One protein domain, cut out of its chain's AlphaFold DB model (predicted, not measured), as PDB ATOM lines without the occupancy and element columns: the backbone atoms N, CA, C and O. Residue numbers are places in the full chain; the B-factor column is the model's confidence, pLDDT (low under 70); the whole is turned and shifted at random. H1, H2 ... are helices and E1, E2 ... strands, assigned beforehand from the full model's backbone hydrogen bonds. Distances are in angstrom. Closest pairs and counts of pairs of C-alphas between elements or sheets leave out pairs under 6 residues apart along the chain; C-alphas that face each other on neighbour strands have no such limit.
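AT A GLANCE: This is residues 51 to 164 of the 164 residues of an uncharacterized protein of Anaerolineae bacterium (UniProt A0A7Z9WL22). Four helices, H1, H2, H4 and H5, form a row in which each touches the next, with H3 over one side of the row. A small, two-stranded hairpin, E1 and E2, lies near the start of H4, and its long loop, residues 117 to 128, reaches away from the body. The printed part has 114 residues, in the order H1 H2 H3 E1 E2 H4 H5; the sheet, E1 - E2, is antiparallel. The class is mostly helix, with under half of the residues in named elements. The whole is compact, with a radius of gyration of the C-alphas of 13.7 A and spans of 41 by 34 by 20 A.

HOW THE PARTS SIT: E1, residues 114 to 116, and E2, residues 129 to 131, form an antiparallel hairpin at 133 degrees; N 114 and O 131 are 2.9 A apart, within hydrogen-bond range. The closest C-alphas of E1 and H4, residues 137 to 146, are those of Thr 114 and Ala 137, 7.7 A apart. H4 touches H2, residues 76 to 86, at Ala 143 and Ala 81, their closest C-alphas, 5.0 A apart, at a shallow tilt of 31 degrees, the same way. H4 also touches H5, residues 153 to 162, at a steep tilt of 46 degrees, opposite ways; the closest C-alphas, Leu 141 and Ala 158, are 6.9 A apart. H1, residues 51 to 59, and H2 touch as a helical hairpin, at a steep tilt of 40 degrees; the closest C-alphas, Thr 59 and Leu 76, are 5.6 A apart. H3, residues 96 to 103, touches no helix, but it and H2 are near each other. In the five helices every O i to N i+4 pair is within hydrogen-bond range.

IN THESE COORDINATES: H1 begins at C-alpha 51, (99.398, 99.715, 107.568). H2 is 15.1 A long, H5 14.5 A and H4 14.2 A. H5 ends at C-alpha 162, (92.006, 71.449, 94.101).

THE WHOLE: The two farthest C-alphas, Pro 93 and Arg 121, are 42.2 A apart. The printed part has no cut; the links H1 to H2 and E1 to E2 are long. No printed residue is under 70 in pLDDT.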
ATOM      1  N   GLN A  51      99.723 101.078 107.127       97.88
ATOM      2  CA  GLN A  51      99.398  99.715 107.568       97.88
ATOM      3  C   GLN A  51      99.542  98.686 106.441       97.88
ATOM      4  O   GLN A  51      99.914  97.550 106.706       97.88
ATOM      5  N   VAL A  52      99.279  99.078 105.191       98.38
ATOM      6  CA  VAL A  52      99.452  98.194 104.030       98.38
ATOM      7  C   VAL A  52     100.940  98.001 103.756       98.38
ATOM      8  O   VAL A  52     101.383  96.869 103.617       98.38
ATOM      9  N   GLN A  53     101.729  99.077 103.791       98.56
ATOM     10  CA  GLN A  53     103.191  99.005 103.685       98.56
ATOM     11  C   GLN A  53     103.807  98.109 104.769       98.56
ATOM     12  O   GLN A  53     104.657  97.275 104.472       98.56
ATOM     13  N   ALA A  54     103.332  98.214 106.013       98.38
ATOM     14  CA  ALA A  54     103.766  97.329 107.090       98.38
ATOM     15  C   ALA A  54     103.424  95.854 106.811       98.38
ATOM     16  O   ALA A  54     104.265  94.988 107.037       98.38
ATOM     17  N   LEU A  55     102.227  95.570 106.283       98.25
ATOM     18  CA  LEU A  55     101.837  94.213 105.889       98.25
ATOM     19  C   LEU A  55     102.710  93.669 104.751       98.25
ATOM     20  O   LEU A  55     103.113  92.515 104.839       98.25
ATOM     21  N   ILE A  56     103.036  94.476 103.734       98.44
ATOM     22  CA  ILE A  56     103.943  94.085 102.635       98.44
ATOM     23  C   ILE A  56     105.325  93.710 103.190       98.44
ATOM     24  O   ILE A  56     105.868  92.653 102.876       98.44
ATOM     25  N   VAL A  57     105.889  94.556 104.058       98.44
ATOM     26  CA  VAL A  57     107.192  94.291 104.690       98.44
ATOM     27  C   VAL A  57     107.154  93.007 105.517       98.44
ATOM     28  O   VAL A  57     108.109  92.229 105.502       98.44
ATOM     29  N   GLU A  58     106.059  92.762 106.234       98.00
ATOM     30  CA  GLU A  58     105.917  91.574 107.065       98.00
ATOM     31  C   GLU A  58     105.755  90.295 106.233       98.00
ATOM     32  O   GLU A  58     106.430  89.299 106.498       98.00
ATOM     33  N   THR A  59     104.916  90.302 105.192       97.75
ATOM     34  CA  THR A  59     104.733  89.134 104.312       97.75
ATOM     35  C   THR A  59     106.003  88.795 103.536       97.75
ATOM     36  O   THR A  59     106.257  87.620 103.275       97.75
ATOM     37  N   ALA A  60     106.877  89.772 103.274       97.62
ATOM     38  CA  ALA A  60     108.205  89.556 102.697       97.62
ATOM     39  C   ALA A  60     109.172  88.760 103.607       97.62
ATOM     40  O   ALA A  60     110.301  88.458 103.203       97.62
ATOM     41  N   THR A  61     108.760  88.415 104.832       97.75
ATOM     42  CA  THR A  61     109.487  87.515 105.748       97.75
ATOM     43  C   THR A  61     109.000  86.060 105.699       97.75
ATOM     44  O   THR A  61     109.417  85.256 106.532       97.75
ATOM     45  N   TRP A  62     108.146  85.708 104.725       97.56
ATOM     46  CA  TRP A  62     107.656  84.341 104.508       97.56
ATOM     47  C   TRP A  62     108.780  83.279 104.573       97.56
ATOM     48  O   TRP A  62     109.853  83.509 104.009       97.56
ATOM     49  N   PRO A  63     108.555  82.116 105.225       95.25
ATOM     50  CA  PRO A  63     107.303  81.685 105.869       95.25
ATOM     51  C   PRO A  63     107.052  82.292 107.253       95.25
ATOM     52  O   PRO A  63     105.984  82.082 107.822       95.25
ATOM     53  N   GLY A  64     108.001  83.049 107.804       94.81
ATOM     54  CA  GLY A  64     107.942  83.487 109.192       94.81
ATOM     55  C   GLY A  64     108.074  82.297 110.145       94.81
ATOM     56  O   GLY A  64     109.059  81.564 110.098       94.81
ATOM     57  N   TYR A  65     107.092  82.122 111.027       95.69
ATOM     58  CA  TYR A  65     107.039  81.018 111.987       95.69
ATOM     59  C   TYR A  65     106.091  79.907 111.497       95.69
ATOM     60  O   TYR A  65     105.124  80.209 110.801       95.69
ATOM     61  N   PRO A  66     106.307  78.635 111.884       96.19
ATOM     62  CA  PRO A  66     105.453  77.529 111.458       96.19
ATOM     63  C   PRO A  66     104.013  77.693 111.959       96.19
ATOM     64  O   PRO A  66     103.770  78.003 113.133       96.19
ATOM     65  N   LEU A  67     103.043  77.393 111.100       94.50
ATOM     66  CA  LEU A  67     101.637  77.365 111.470       94.50
ATOM     67  C   LEU A  67     101.366  76.179 112.407       94.50
ATOM     68  O   LEU A  67     101.522  75.017 112.037       94.50
ATOM     69  N   LYS A  68     100.939  76.481 113.639       92.69
ATOM     70  CA  LYS A  68     100.649  75.476 114.685       92.69
ATOM     71  C   LYS A  68      99.161  75.279 114.959       92.69
ATOM     72  O   LYS A  68      98.759  74.291 115.570       92.69
ATOM     73  N   ARG A  69      98.334  76.254 114.582       88.06
ATOM     74  CA  ARG A  69      96.893  76.279 114.855       88.06
ATOM     75  C   ARG A  69      96.176  77.081 113.780       88.06
ATOM     76  O   ARG A  69      96.658  78.128 113.371       88.06
ATOM     77  N   ARG A  70      94.992  76.619 113.381       82.88
ATOM     78  CA  ARG A  70      94.197  77.243 112.309       82.88
ATOM     79  C   ARG A  70      93.653  78.630 112.656       82.88
ATOM     80  O   ARG A  70      93.360  79.407 111.765       82.88
ATOM     81  N   ASN A  71      93.488  78.943 113.940       86.12
ATOM     82  CA  ASN A  71      92.932  80.223 114.392       86.12
ATOM     83  C   ASN A  71      93.999  81.311 114.603       86.12
ATOM     84  O   ASN A  71      93.750  82.289 115.311       86.12
ATOM     85  N   ASP A  72      95.197  81.146 114.039       92.19
ATOM     86  CA  ASP A  72      96.262  82.129 114.174       92.19
ATOM     87  C   ASP A  72      96.162  83.242 113.128       92.19
ATOM     88  O   ASP A  72      96.893  83.270 112.143       92.19
ATOM     89  N   ALA A  73      95.285  84.213 113.384       91.12
ATOM     90  CA  ALA A  73      95.055  85.346 112.485       91.12
ATOM     91  C   ALA A  73      96.309  86.205 112.209       91.12
ATOM     92  O   ALA A  73      96.306  87.014 111.283       91.12
ATOM     93  N   LYS A  74      97.378  86.066 113.007       94.38
ATOM     94  CA  LYS A  74      98.635  86.805 112.813       94.38
ATOM     95  C   LYS A  74      99.565  86.148 111.796       94.38
ATOM     96  O   LYS A  74     100.515  86.803 111.372       94.38
ATOM     97  N   HIS A  75      99.302  84.900 111.414       96.56
ATOM     98  CA  HIS A  75     100.155  84.163 110.496       96.56
ATOM     99  C   HIS A  75     100.197  84.832 109.114       96.56
ATOM    100  O   HIS A  75      99.193  85.368 108.630       96.56
ATOM    101  N   LEU A  76     101.359  84.772 108.455       97.06
ATOM    102  CA  LEU A  76     101.598  85.460 107.181       97.06
ATOM    103  C   LEU A  76     100.661  84.986 106.060       97.06
ATOM    104  O   LEU A  76     100.354  85.765 105.163       97.06
ATOM    105  N   LEU A  77     100.138  83.756 106.159       96.38
ATOM    106  CA  LEU A  77      99.112  83.203 105.262       96.38
ATOM    107  C   LEU A  77      97.909  84.142 105.131       96.38
ATOM    108  O   LEU A  77      97.502  84.501 104.029       96.38
ATOM    109  N   HIS A  78      97.351  84.555 106.268       95.62
ATOM    110  CA  HIS A  78      96.158  85.393 106.289       95.62
ATOM    111  C   HIS A  78      96.483  86.832 105.910       95.62
ATOM    112  O   HIS A  78      95.675  87.495 105.272       95.62
ATOM    113  N   LYS A  79      97.685  87.310 106.242       97.50
ATOM    114  CA  LYS A  79      98.136  88.647 105.841       97.50
ATOM    115  C   LYS A  79      98.299  88.756 104.330       97.50
ATOM    116  O   LYS A  79      97.880  89.755 103.758       97.50
ATOM    117  N   LEU A  80      98.828  87.719 103.679       98.00
ATOM    118  CA  LEU A  80      98.911  87.659 102.223       98.00
ATOM    119  C   LEU A  80      97.516  87.669 101.581       98.00
ATOM    120  O   LEU A  80      97.288  88.430 100.645       98.00
ATOM    121  N   ALA A  81      96.569  86.895 102.122       97.50
ATOM    122  CA  ALA A  81      95.181  86.913 101.660       97.50
ATOM    123  C   ALA A  81      94.526  88.297 101.833       97.50
ATOM    124  O   ALA A  81      93.908  88.798 100.902       97.50
ATOM    125  N   VAL A  82      94.745  88.970 102.969       97.81
ATOM    126  CA  VAL A  82      94.250  90.339 103.203       97.81
ATOM    127  C   VAL A  82      94.833  91.336 102.197       97.81
ATOM    128  O   VAL A  82      94.112  92.199 101.701       97.81
ATOM    129  N   LEU A  83      96.121  91.228 101.858       98.50
ATOM    130  CA  LEU A  83      96.714  92.063 100.808       98.50
ATOM    131  C   LEU A  83      96.041  91.816  99.445       98.50
ATOM    132  O   LEU A  83      95.758  92.773  98.723       98.50
ATOM    133  N   ALA A  84      95.729  90.559  99.114       98.38
ATOM    134  CA  ALA A  84      94.975  90.228  97.907       98.38
ATOM    135  C   ALA A  84      93.560  90.836  97.928       98.38
ATOM    136  O   ALA A  84      93.147  91.469  96.954       98.38
ATOM    137  N   ASP A  85      92.850  90.740  99.056       98.00
ATOM    138  CA  ASP A  85      91.515  91.328  99.239       98.00
ATOM    139  C   ASP A  85      91.536  92.850  99.060       98.00
ATOM    140  O   ASP A  85      90.635  93.433  98.454       98.00
ATOM    141  N   PHE A  86      92.600  93.510  99.524       98.06
ATOM    142  CA  PHE A  86      92.788  94.948  99.334       98.06
ATOM    143  C   PHE A  86      93.079  95.332  97.876       98.06
ATOM    144  O   PHE A  86      92.930  96.501  97.522       98.06
ATOM    145  N   GLY A  87      93.427  94.368  97.019       97.12
ATOM    146  CA  GLY A  87      93.690  94.571  95.595       97.12
ATOM    147  C   GLY A  87      95.164  94.758  95.235       97.12
ATOM    148  O   GLY A  87      95.462  95.340  94.183       97.12
ATOM    149  N   LEU A  88      96.082  94.303  96.094       98.25
ATOM    150  CA  LEU A  88      97.490  94.221  95.723       98.25
ATOM    151  C   LEU A  88      97.690  93.148  94.651       98.25
ATOM    152  O   LEU A  88      96.959  92.161  94.580       98.25
ATOM    153  N   ARG A  89      98.697  93.361  93.811       98.06
ATOM    154  CA  ARG A  89      99.112  92.485  92.722       98.06
ATOM    155  C   ARG A  89     100.546  92.026  92.931       98.06
ATOM    156  O   ARG A  89     101.315  92.656  93.653       98.06
ATOM    157  N   ALA A  90     100.902  90.922  92.284       98.31
ATOM    158  CA  ALA A  90     102.229  90.330  92.415       98.31
ATOM    159  C   ALA A  90     103.362  91.260  91.937       98.31
ATOM    160  O   ALA A  90     104.490  91.127  92.399       98.31
ATOM    161  N   ASP A  91     103.055  92.198  91.037       97.19
ATOM    162  CA  ASP A  91     103.972  93.190  90.471       97.19
ATOM    163  C   ASP A  91     103.978  94.535  91.222       97.19
ATOM    164  O   ASP A  91     104.705  95.452  90.834       97.19
ATOM    165  N   ASP A  92     103.206  94.675  92.308       98.00
ATOM    166  CA  ASP A  92     103.276  95.879  93.134       98.00
ATOM    167  C   ASP A  92     104.619  95.980  93.884       98.00
ATOM    168  O   ASP A  92     105.202  94.962  94.280       98.00
ATOM    169  N   PRO A  93     105.107  97.206  94.158       97.19
ATOM    170  CA  PRO A  93     106.364  97.408  94.870       97.19
ATOM    171  C   PRO A  93     106.425  96.662  96.212       97.19
ATOM    172  O   PRO A  93     105.580  96.860  97.085       97.19
ATOM    173  N   GLY A  94     107.463  95.838  96.383       97.06
ATOM    174  CA  GLY A  94     107.734  95.070  97.603       97.06
ATOM    175  C   GLY A  94     107.043  93.704  97.692       97.06
ATOM    176  O   GLY A  94     107.311  92.963  98.638       97.06
ATOM    177  N   MET A  95     106.182  93.345  96.732       98.44
ATOM    178  CA  MET A  95     105.503  92.041  96.718       98.44
ATOM    179  C   MET A  95     106.377  90.906  96.174       98.44
ATOM    180  O   MET A  95     106.195  89.753  96.568       98.44
ATOM    181  N   ASP A  96     107.349  91.223  95.322       97.62
ATOM    182  CA  ASP A  96     108.251  90.288  94.640       97.62
ATOM    183  C   ASP A  96     108.842  89.223  95.576       97.62
ATOM    184  O   ASP A  96     108.759  88.025  95.293       97.62
ATOM    185  N   LYS A  97     109.366  89.636  96.735       97.75
ATOM    186  CA  LYS A  97     109.988  88.717  97.696       97.75
ATOM    187  C   LYS A  97     108.983  87.746  98.317       97.75
ATOM    188  O   LYS A  97     109.282  86.559  98.434       97.75
ATOM    189  N   ALA A  98     107.809  88.234  98.719       97.75
ATOM    190  CA  ALA A  98     106.768  87.396  99.311       97.75
ATOM    191  C   ALA A  98     106.227  86.388  98.288       97.75
ATOM    192  O   ALA A  98     106.114  85.200  98.589       97.75
ATOM    193  N   ILE A  99     105.961  86.848  97.061       98.50
ATOM    194  CA  ILE A  99     105.475  86.001  95.968       98.50
ATOM    195  C   ILE A  99     106.496  84.921  95.625       98.50
ATOM    196  O   ILE A  99     106.140  83.745  95.593       98.50
ATOM    197  N   ALA A 100     107.767  85.284  95.436       98.38
ATOM    198  CA  ALA A 100     108.821  84.318  95.142       98.38
ATOM    199  C   ALA A 100     108.959  83.262  96.252       98.38
ATOM    200  O   ALA A 100     109.071  82.072  95.961       98.38
ATOM    201  N   ALA A 101     108.900  83.680  97.521       97.81
ATOM    202  CA  ALA A 101     109.011  82.778  98.664       97.81
ATOM    203  C   ALA A 101     107.827  81.799  98.777       97.81
ATOM    204  O   ALA A 101     108.035  80.632  99.102       97.81
ATOM    205  N   VAL A 102     106.600  82.239  98.483       97.62
ATOM    206  CA  VAL A 102     105.419  81.356  98.439       97.62
ATOM    207  C   VAL A 102     105.510  80.388  97.258       97.62
ATOM    208  O   VAL A 102     105.316  79.184  97.424       97.62
ATOM    209  N   MET A 103     105.850  80.897  96.071       98.12
ATOM    210  CA  MET A 103     105.925  80.109  94.836       98.12
ATOM    211  C   MET A 103     107.028  79.039  94.874       98.12
ATOM    212  O   MET A 103     106.919  78.025  94.188       98.12
ATOM    213  N   ALA A 104     108.068  79.228  95.695       97.81
ATOM    214  CA  ALA A 104     109.166  78.276  95.865       97.81
ATOM    215  C   ALA A 104     108.757  76.949  96.538       97.81
ATOM    216  O   ALA A 104     109.495  75.968  96.440       97.81
ATOM    217  N   HIS A 105     107.599  76.897  97.205       97.00
ATOM    218  CA  HIS A 105     107.148  75.729  97.962       97.00
ATOM    219  C   HIS A 105     105.826  75.183  97.420       97.00
ATOM    220  O   HIS A 105     104.734  75.577  97.834       97.00
ATOM    221  N   GLN A 106     105.931  74.224  96.503       97.69
ATOM    222  CA  GLN A 106     104.796  73.520  95.917       97.69
ATOM    223  C   GLN A 106     105.007  72.010  95.999       97.69
ATOM    224  O   GLN A 106     106.074  71.495  95.667       97.69
ATOM    225  N   SER A 107     103.970  71.287  96.411       97.31
ATOM    226  CA  SER A 107     104.003  69.835  96.501       97.31
ATOM    227  C   SER A 107     104.050  69.179  95.109       97.31
ATOM    228  O   SER A 107     103.639  69.792  94.110       97.31
ATOM    229  N   PRO A 108     104.489  67.909  95.009       96.62
ATOM    230  CA  PRO A 108     104.434  67.153  93.758       96.62
ATOM    231  C   PRO A 108     103.021  67.085  93.161       96.62
ATOM    232  O   PRO A 108     102.853  67.170  91.944       96.62
ATOM    233  N   GLU A 109     101.991  67.002  94.009       95.25
ATOM    234  CA  GLU A 109     100.589  66.934  93.582       95.25
ATOM    235  C   GLU A 109     100.070  68.264  93.016       95.25
ATOM    236  O   GLU A 109      99.105  68.256  92.250       95.25
ATOM    237  N   GLY A 110     100.718  69.384  93.356       97.00
ATOM    238  CA  GLY A 110     100.418  70.723  92.848       97.00
ATOM    239  C   GLY A 110      99.972  71.735  93.900       97.00
ATOM    240  O   GLY A 110      99.923  72.920  93.584       97.00
ATOM    241  N   ALA A 111      99.673  71.337  95.134       97.81
ATOM    242  CA  ALA A 111      99.270  72.285  96.172       97.81
ATOM    243  C   ALA A 111     100.456  73.142  96.646       97.81
ATOM    244  O   ALA A 111     101.557  72.630  96.844       97.81
ATOM    245  N   PHE A 112     100.235  74.438  96.873       98.00
ATOM    246  CA  PHE A 112     101.223  75.267  97.567       98.00
ATOM    247  C   PHE A 112     101.298  74.883  99.043       98.00
ATOM    248  O   PHE A 112     100.282  74.574  99.673       98.00
ATOM    249  N   GLN A 113     102.515  74.885  99.575       97.50
ATOM    250  CA  GLN A 113     102.809  74.431 100.924       97.50
ATOM    251  C   GLN A 113     102.996  75.613 101.878       97.50
ATOM    252  O   GLN A 113     103.486  76.679 101.510       97.50
ATOM    253  N   THR A 114     102.662  75.375 103.139       96.69
ATOM    254  CA  THR A 114     102.960  76.257 104.268       96.69
ATOM    255  C   THR A 114     103.892  75.503 105.213       96.69
ATOM    256  O   THR A 114     103.820  74.276 105.321       96.69
ATOM    257  N   LEU A 115     104.780  76.215 105.906       96.94
ATOM    258  CA  LEU A 115     105.558  75.612 106.981       96.94
ATOM    259  C   LEU A 115     104.619  75.339 108.162       96.94
ATOM    260  O   LEU A 115     104.038  76.267 108.720       96.94
ATOM    261  N   VAL A 116     104.444  74.076 108.533       95.62
ATOM    262  CA  VAL A 116     103.497  73.643 109.570       95.62
ATOM    263  C   VAL A 116     104.250  72.880 110.650       95.62
ATOM    264  O   VAL A 116     105.173  72.129 110.356       95.62
ATOM    265  N   ASN A 117     103.820  73.027 111.901       96.19
ATOM    266  CA  ASN A 117     104.275  72.178 112.998       96.19
ATOM    267  C   ASN A 117     103.060  71.663 113.772       96.19
ATOM    268  O   ASN A 117     102.330  72.437 114.398       96.19
ATOM    269  N   ILE A 118     102.842  70.349 113.720       92.56
ATOM    270  CA  ILE A 118     101.773  69.675 114.457       92.56
ATOM    271  C   ILE A 118     102.420  68.929 115.631       92.56
ATOM    272  O   ILE A 118     103.162  67.977 115.393       92.56
ATOM    273  N   PRO A 119     102.151  69.317 116.891       93.06
ATOM    274  CA  PRO A 119     102.679  68.617 118.061       93.06
ATOM    275  C   PRO A 119     102.310  67.126 118.092       93.06
ATOM    276  O   PRO A 119     101.183  66.768 117.743       93.06
ATOM    277  N   GLU A 120     103.198  66.281 118.629       94.44
ATOM    278  CA  GLU A 120     102.984  64.825 118.769       94.44
ATOM    279  C   GLU A 120     101.661  64.470 119.458       94.44
ATOM    280  O   GLU A 120     100.943  63.569 119.030       94.44
ATOM    281  N   ARG A 121     101.258  65.248 120.474       93.88
ATOM    282  CA  ARG A 121      99.980  65.059 121.186       93.88
ATOM    283  C   ARG A 121      98.728  65.187 120.304       93.88
ATOM    284  O   ARG A 121      97.646  64.807 120.740       93.88
ATOM    285  N   TYR A 122      98.855  65.765 119.110       89.31
ATOM    286  CA  TYR A 122      97.793  65.878 118.107       89.31
ATOM    287  C   TYR A 122      98.044  64.975 116.887       89.31
ATOM    288  O   TYR A 122      97.425  65.178 115.846       89.31
ATOM    289  N   GLY A 123      98.943  63.991 117.007       89.00
ATOM    290  CA  GLY A 123      99.262  63.021 115.956       89.00
ATOM    291  C   GLY A 123     100.241  63.524 114.892       89.00
ATOM    292  O   GLY A 123     100.330  62.916 113.830       89.00
ATOM    293  N   GLY A 124     100.943  64.633 115.139       91.50
ATOM    294  CA  GLY A 124     102.007  65.123 114.259       91.50
ATOM    295  C   GLY A 124     103.403  64.657 114.671       91.50
ATOM    296  O   GLY A 124     103.554  63.871 115.600       91.50
ATOM    297  N   THR A 125     104.429  65.170 113.994       92.81
ATOM    298  CA  THR A 125     105.842  64.863 114.282       92.81
ATOM    299  C   THR A 125     106.460  65.780 115.338       92.81
ATOM    300  O   THR A 125     107.547  65.509 115.821       92.81
ATOM    301  N   GLY A 126     105.807  66.898 115.680       94.19
ATOM    302  CA  GLY A 126     106.404  67.956 116.502       94.19
ATOM    303  C   GLY A 126     107.491  68.775 115.793       94.19
ATOM    304  O   GLY A 126     108.031  69.706 116.394       94.19
ATOM    305  N   GLU A 127     107.772  68.485 114.523       96.19
ATOM    306  CA  GLU A 127     108.819  69.119 113.722       96.19
ATOM    307  C   GLU A 127     108.227  70.049 112.657       96.19
ATOM    308  O   GLU A 127     107.126  69.831 112.140       96.19
ATOM    309  N   ASP A 128     108.975  71.096 112.316       97.50
ATOM    310  CA  ASP A 128     108.607  72.034 111.259       97.50
ATOM    311  C   ASP A 128     108.715  71.337 109.899       97.50
ATOM    312  O   ASP A 128     109.790  70.906 109.486       97.50
ATOM    313  N   THR A 129     107.593  71.223 109.194       95.94
ATOM    314  CA  THR A 129     107.495  70.477 107.938       95.94
ATOM    315  C   THR A 129     106.800  71.318 106.878       95.94
ATOM    316  O   THR A 129     105.736  71.892 107.119       95.94
ATOM    317  N   TRP A 130     107.371  71.358 105.675       96.69
ATOM    318  CA  TRP A 130     106.673  71.881 104.505       96.69
ATOM    319  C   TRP A 130     105.613  70.888 104.064       96.69
ATOM    320  O   TRP A 130     105.910  69.791 103.594       96.69
ATOM    321  N   THR A 131     104.360  71.277 104.227       95.44
ATOM    322  CA  THR A 131     103.220  70.467 103.822       95.44
ATOM    323  C   THR A 131     102.084  71.376 103.394       95.44
ATOM    324  O   THR A 131     102.148  72.597 103.525       95.44
ATOM    325  N   TRP A 132     101.036  70.789 102.850       94.50
ATOM    326  CA  TRP A 132      99.818  71.506 102.536       94.50
ATOM    327  C   TRP A 132      98.671  70.881 103.319       94.50
ATOM    328  O   TRP A 132      98.639  69.679 103.580       94.50
ATOM    329  N   VAL A 133      97.725  71.720 103.722       91.19
ATOM    330  CA  VAL A 133      96.490  71.275 104.362       91.19
ATOM    331  C   VAL A 133      95.310  71.878 103.621       91.19
ATOM    332  O   VAL A 133      95.389  72.994 103.104       91.19
ATOM    333  N   LEU A 134      94.202  71.140 103.586       89.88
ATOM    334  CA  LEU A 134      93.032  71.485 102.777       89.88
ATOM    335  C   LEU A 134      92.424  72.854 103.121       89.88
ATOM    336  O   LEU A 134      91.816  73.473 102.263       89.88
ATOM    337  N   CYS A 135      92.585  73.346 104.353       86.44
ATOM    338  CA  CYS A 135      92.097  74.672 104.740       86.44
ATOM    339  C   CYS A 135      93.031  75.826 104.331       86.44
ATOM    340  O   CYS A 135      92.560  76.947 104.143       86.44
ATOM    341  N   ASP A 136      94.328  75.565 104.151       91.19
ATOM    342  CA  ASP A 136      95.337  76.620 103.977       91.19
ATOM    343  C   ASP A 136      95.783  76.745 102.519       91.19
ATOM    344  O   ASP A 136      95.938  77.856 102.012       91.19
ATOM    345  N   ALA A 137      95.930  75.619 101.815       95.25
ATOM    346  CA  ALA A 137      96.336  75.610 100.410       95.25
ATOM    347  C   ALA A 137      95.375  76.404  99.499       95.25
ATOM    348  O   ALA A 137      95.866  77.177  98.672       95.25
ATOM    349  N   PRO A 138      94.034  76.326  99.665       95.88
ATOM    350  CA  PRO A 138      93.119  77.184  98.916       95.88
ATOM    351  C   PRO A 138      93.281  78.669  99.238       95.88
ATOM    352  O   PRO A 138      93.064  79.496  98.361       95.88
ATOM    353  N   THR A 139      93.692  79.019 100.461       95.94
ATOM    354  CA  THR A 139      93.918  80.417 100.857       95.94
ATOM    355  C   THR A 139      95.138  80.997 100.133       95.94
ATOM    356  O   THR A 139      95.061  82.104  99.603       95.94
ATOM    357  N   LEU A 140      96.241  80.239 100.040       96.56
ATOM    358  CA  LEU A 140      97.395  80.640  99.221       96.56
ATOM    359  C   LEU A 140      97.027  80.736  97.745       96.56
ATOM    360  O   LEU A 140      97.359  81.724  97.097       96.56
ATOM    361  N   LEU A 141      96.318  79.733  97.219       98.00
ATOM    362  CA  LEU A 141      95.920  79.743  95.819       98.00
ATOM    363  C   LEU A 141      95.026  80.942  95.492       98.00
ATOM    364  O   LEU A 141      95.258  81.618  94.493       98.00
ATOM    365  N   TYR A 142      94.038  81.223  96.342       98.12
ATOM    366  CA  TYR A 142      93.182  82.398  96.222       98.12
ATOM    367  C   TYR A 142      94.012  83.681  96.146       98.12
ATOM    368  O   TYR A 142      93.821  84.467  95.220       98.12
ATOM    369  N   ALA A 143      94.964  83.864  97.066       98.31
ATOM    370  CA  ALA A 143      95.809  85.051  97.081       98.31
ATOM    371  C   ALA A 143      96.612  85.196  95.777       98.31
ATOM    372  O   ALA A 143      96.600  86.262  95.171       98.31
ATOM    373  N   LEU A 144      97.243  84.120  95.292       98.50
ATOM    374  CA  LEU A 144      98.022  84.142  94.046       98.50
ATOM    375  C   LEU A 144      97.148  84.456  92.820       98.50
ATOM    376  O   LEU A 144      97.531  85.269  91.976       98.50
ATOM    377  N   LEU A 145      95.953  83.860  92.736       98.50
ATOM    378  CA  LEU A 145      94.986  84.136  91.669       98.50
ATOM    379  C   LEU A 145      94.530  85.600  91.690       98.50
ATOM    380  O   LEU A 145      94.595  86.279  90.665       98.50
ATOM    381  N   ALA A 146      94.117  86.101  92.855       98.19
ATOM    382  CA  ALA A 146      93.664  87.478  93.039       98.19
ATOM    383  C   ALA A 146      94.779  88.507  92.773       98.19
ATOM    384  O   ALA A 146      94.509  89.599  92.277       98.19
ATOM    385  N   MET A 147      96.038  88.135  93.022       98.38
ATOM    386  CA  MET A 147      97.219  88.950  92.721       98.38
ATOM    387  C   MET A 147      97.633  88.920  91.239       98.38
ATOM    388  O   MET A 147      98.589  89.599  90.857       98.38
ATOM    389  N   GLY A 148      96.897  88.197  90.387       98.00
ATOM    390  CA  GLY A 148      97.075  88.204  88.935       98.00
ATOM    391  C   GLY A 148      98.040  87.150  88.393       98.00
ATOM    392  O   GLY A 148      98.468  87.280  87.252       98.00
ATOM    393  N   LEU A 149      98.362  86.108  89.164       98.50
ATOM    394  CA  LEU A 149      99.234  85.005  88.729       98.50
ATOM    395  C   LEU A 149      98.454  83.854  88.072       98.50
ATOM    396  O   LEU A 149      98.931  82.726  88.019       98.50
ATOM    397  N   GLY A 150      97.240  84.123  87.585       97.94
ATOM    398  CA  GLY A 150      96.359  83.106  87.013       97.94
ATOM    399  C   GLY A 150      96.984  82.338  85.854       97.94
ATOM    400  O   GLY A 150      96.803  81.132  85.783       97.94
ATOM    401  N   ASP A 151      97.769  82.985  85.000       98.00
ATOM    402  CA  ASP A 151      98.378  82.326  83.838       98.00
ATOM    403  C   ASP A 151      99.686  81.582  84.165       98.00
ATOM    404  O   ASP A 151     100.263  80.927  83.295       98.00
ATOM    405  N   ASP A 152     100.164  81.646  85.414       98.44
ATOM    406  CA  ASP A 152     101.386  80.959  85.823       98.44
ATOM    407  C   ASP A 152     101.180  79.424  85.839       98.44
ATOM    408  O   ASP A 152     100.238  78.925  86.473       98.44
ATOM    409  N   PRO A 153     102.055  78.629  85.188       98.31
ATOM    410  CA  PRO A 153     101.911  77.173  85.138       98.31
ATOM    411  C   PRO A 153     101.880  76.483  86.510       98.31
ATOM    412  O   PRO A 153     101.196  75.467  86.672       98.31
ATOM    413  N   ALA A 154     102.607  77.000  87.506       98.19
ATOM    414  CA  ALA A 154     102.578  76.465  88.864       98.19
ATOM    415  C   ALA A 154     101.231  76.766  89.535       98.19
ATOM    416  O   ALA A 154     100.647  75.870  90.149       98.19
ATOM    417  N   VAL A 155     100.682  77.967  89.351       98.56
ATOM    418  CA  VAL A 155      99.343  78.322  89.853       98.56
ATOM    419  C   VAL A 155      98.264  77.465  89.189       98.56
ATOM    420  O   VAL A 155      97.419  76.894  89.878       98.56
ATOM    421  N   GLN A 156      98.340  77.250  87.876       98.50
ATOM    422  CA  GLN A 156      97.420  76.370  87.146       98.50
ATOM    423  C   GLN A 156      97.482  74.911  87.623       98.50
ATOM    424  O   GLN A 156      96.454  74.233  87.726       98.50
ATOM    425  N   ARG A 157      98.672  74.413  87.984       98.12
ATOM    426  CA  ARG A 157      98.814  73.096  88.626       98.12
ATOM    427  C   ARG A 157      98.087  73.024  89.968       98.12
ATOM    428  O   ARG A 157      97.432  72.015  90.227       98.12
ATOM    429  N   ALA A 158      98.165  74.072  90.785       98.06
ATOM    430  CA  ALA A 158      97.453  74.143  92.059       98.06
ATOM    431  C   ALA A 158      95.927  74.195  91.870       98.06
ATOM    432  O   ALA A 158      95.207  73.471  92.557       98.06
ATOM    433  N   VAL A 159      95.432  74.959  90.886       97.88
ATOM    434  CA  VAL A 159      94.005  74.962  90.503       97.88
ATOM    435  C   VAL A 159      93.546  73.553  90.136       97.88
ATOM    436  O   VAL A 159      92.564  73.050  90.681       97.88
ATOM    437  N   LYS A 160      94.286  72.874  89.251       97.50
ATOM    438  CA  LYS A 160      93.960  71.509  88.829       97.50
ATOM    439  C   LYS A 160      93.982  70.518  89.990       97.50
ATOM    440  O   LYS A 160      93.207  69.568  89.974       97.50
ATOM    441  N   HIS A 161      94.874  70.705  90.958       96.31
ATOM    442  CA  HIS A 161      94.935  69.863  92.145       96.31
ATOM    443  C   HIS A 161      93.674  69.996  93.009       96.31
ATOM    444  O   HIS A 161      93.124  68.977  93.405       96.31
ATOM    445  N   LEU A 162      93.186  71.219  93.252       93.12
ATOM    446  CA  LEU A 162      92.006  71.449  94.101       93.12
ATOM    447  C   LEU A 162      90.670  71.045  93.463       93.12
ATOM    448  O   LEU A 162      89.697  70.847  94.182       93.12
ATOM    449  N   LEU A 163      90.599  70.971  92.132       92.56
ATOM    450  CA  LEU A 163      89.376  70.613  91.398       92.56
ATOM    451  C   LEU A 163      89.239  69.108  91.108       92.56
ATOM    452  O   LEU A 163      88.307  68.710  90.407       92.56
ATOM    453  N   ARG A 164      90.180  68.288  91.579       82.44
ATOM    454  CA  ARG A 164      90.149  66.824  91.458       82.44
ATOM    455  C   ARG A 164      89.493  66.193  92.673       82.44
ATOM    456  O   ARG A 164      88.776  65.194  92.453       82.44
TER     457      ARG A 164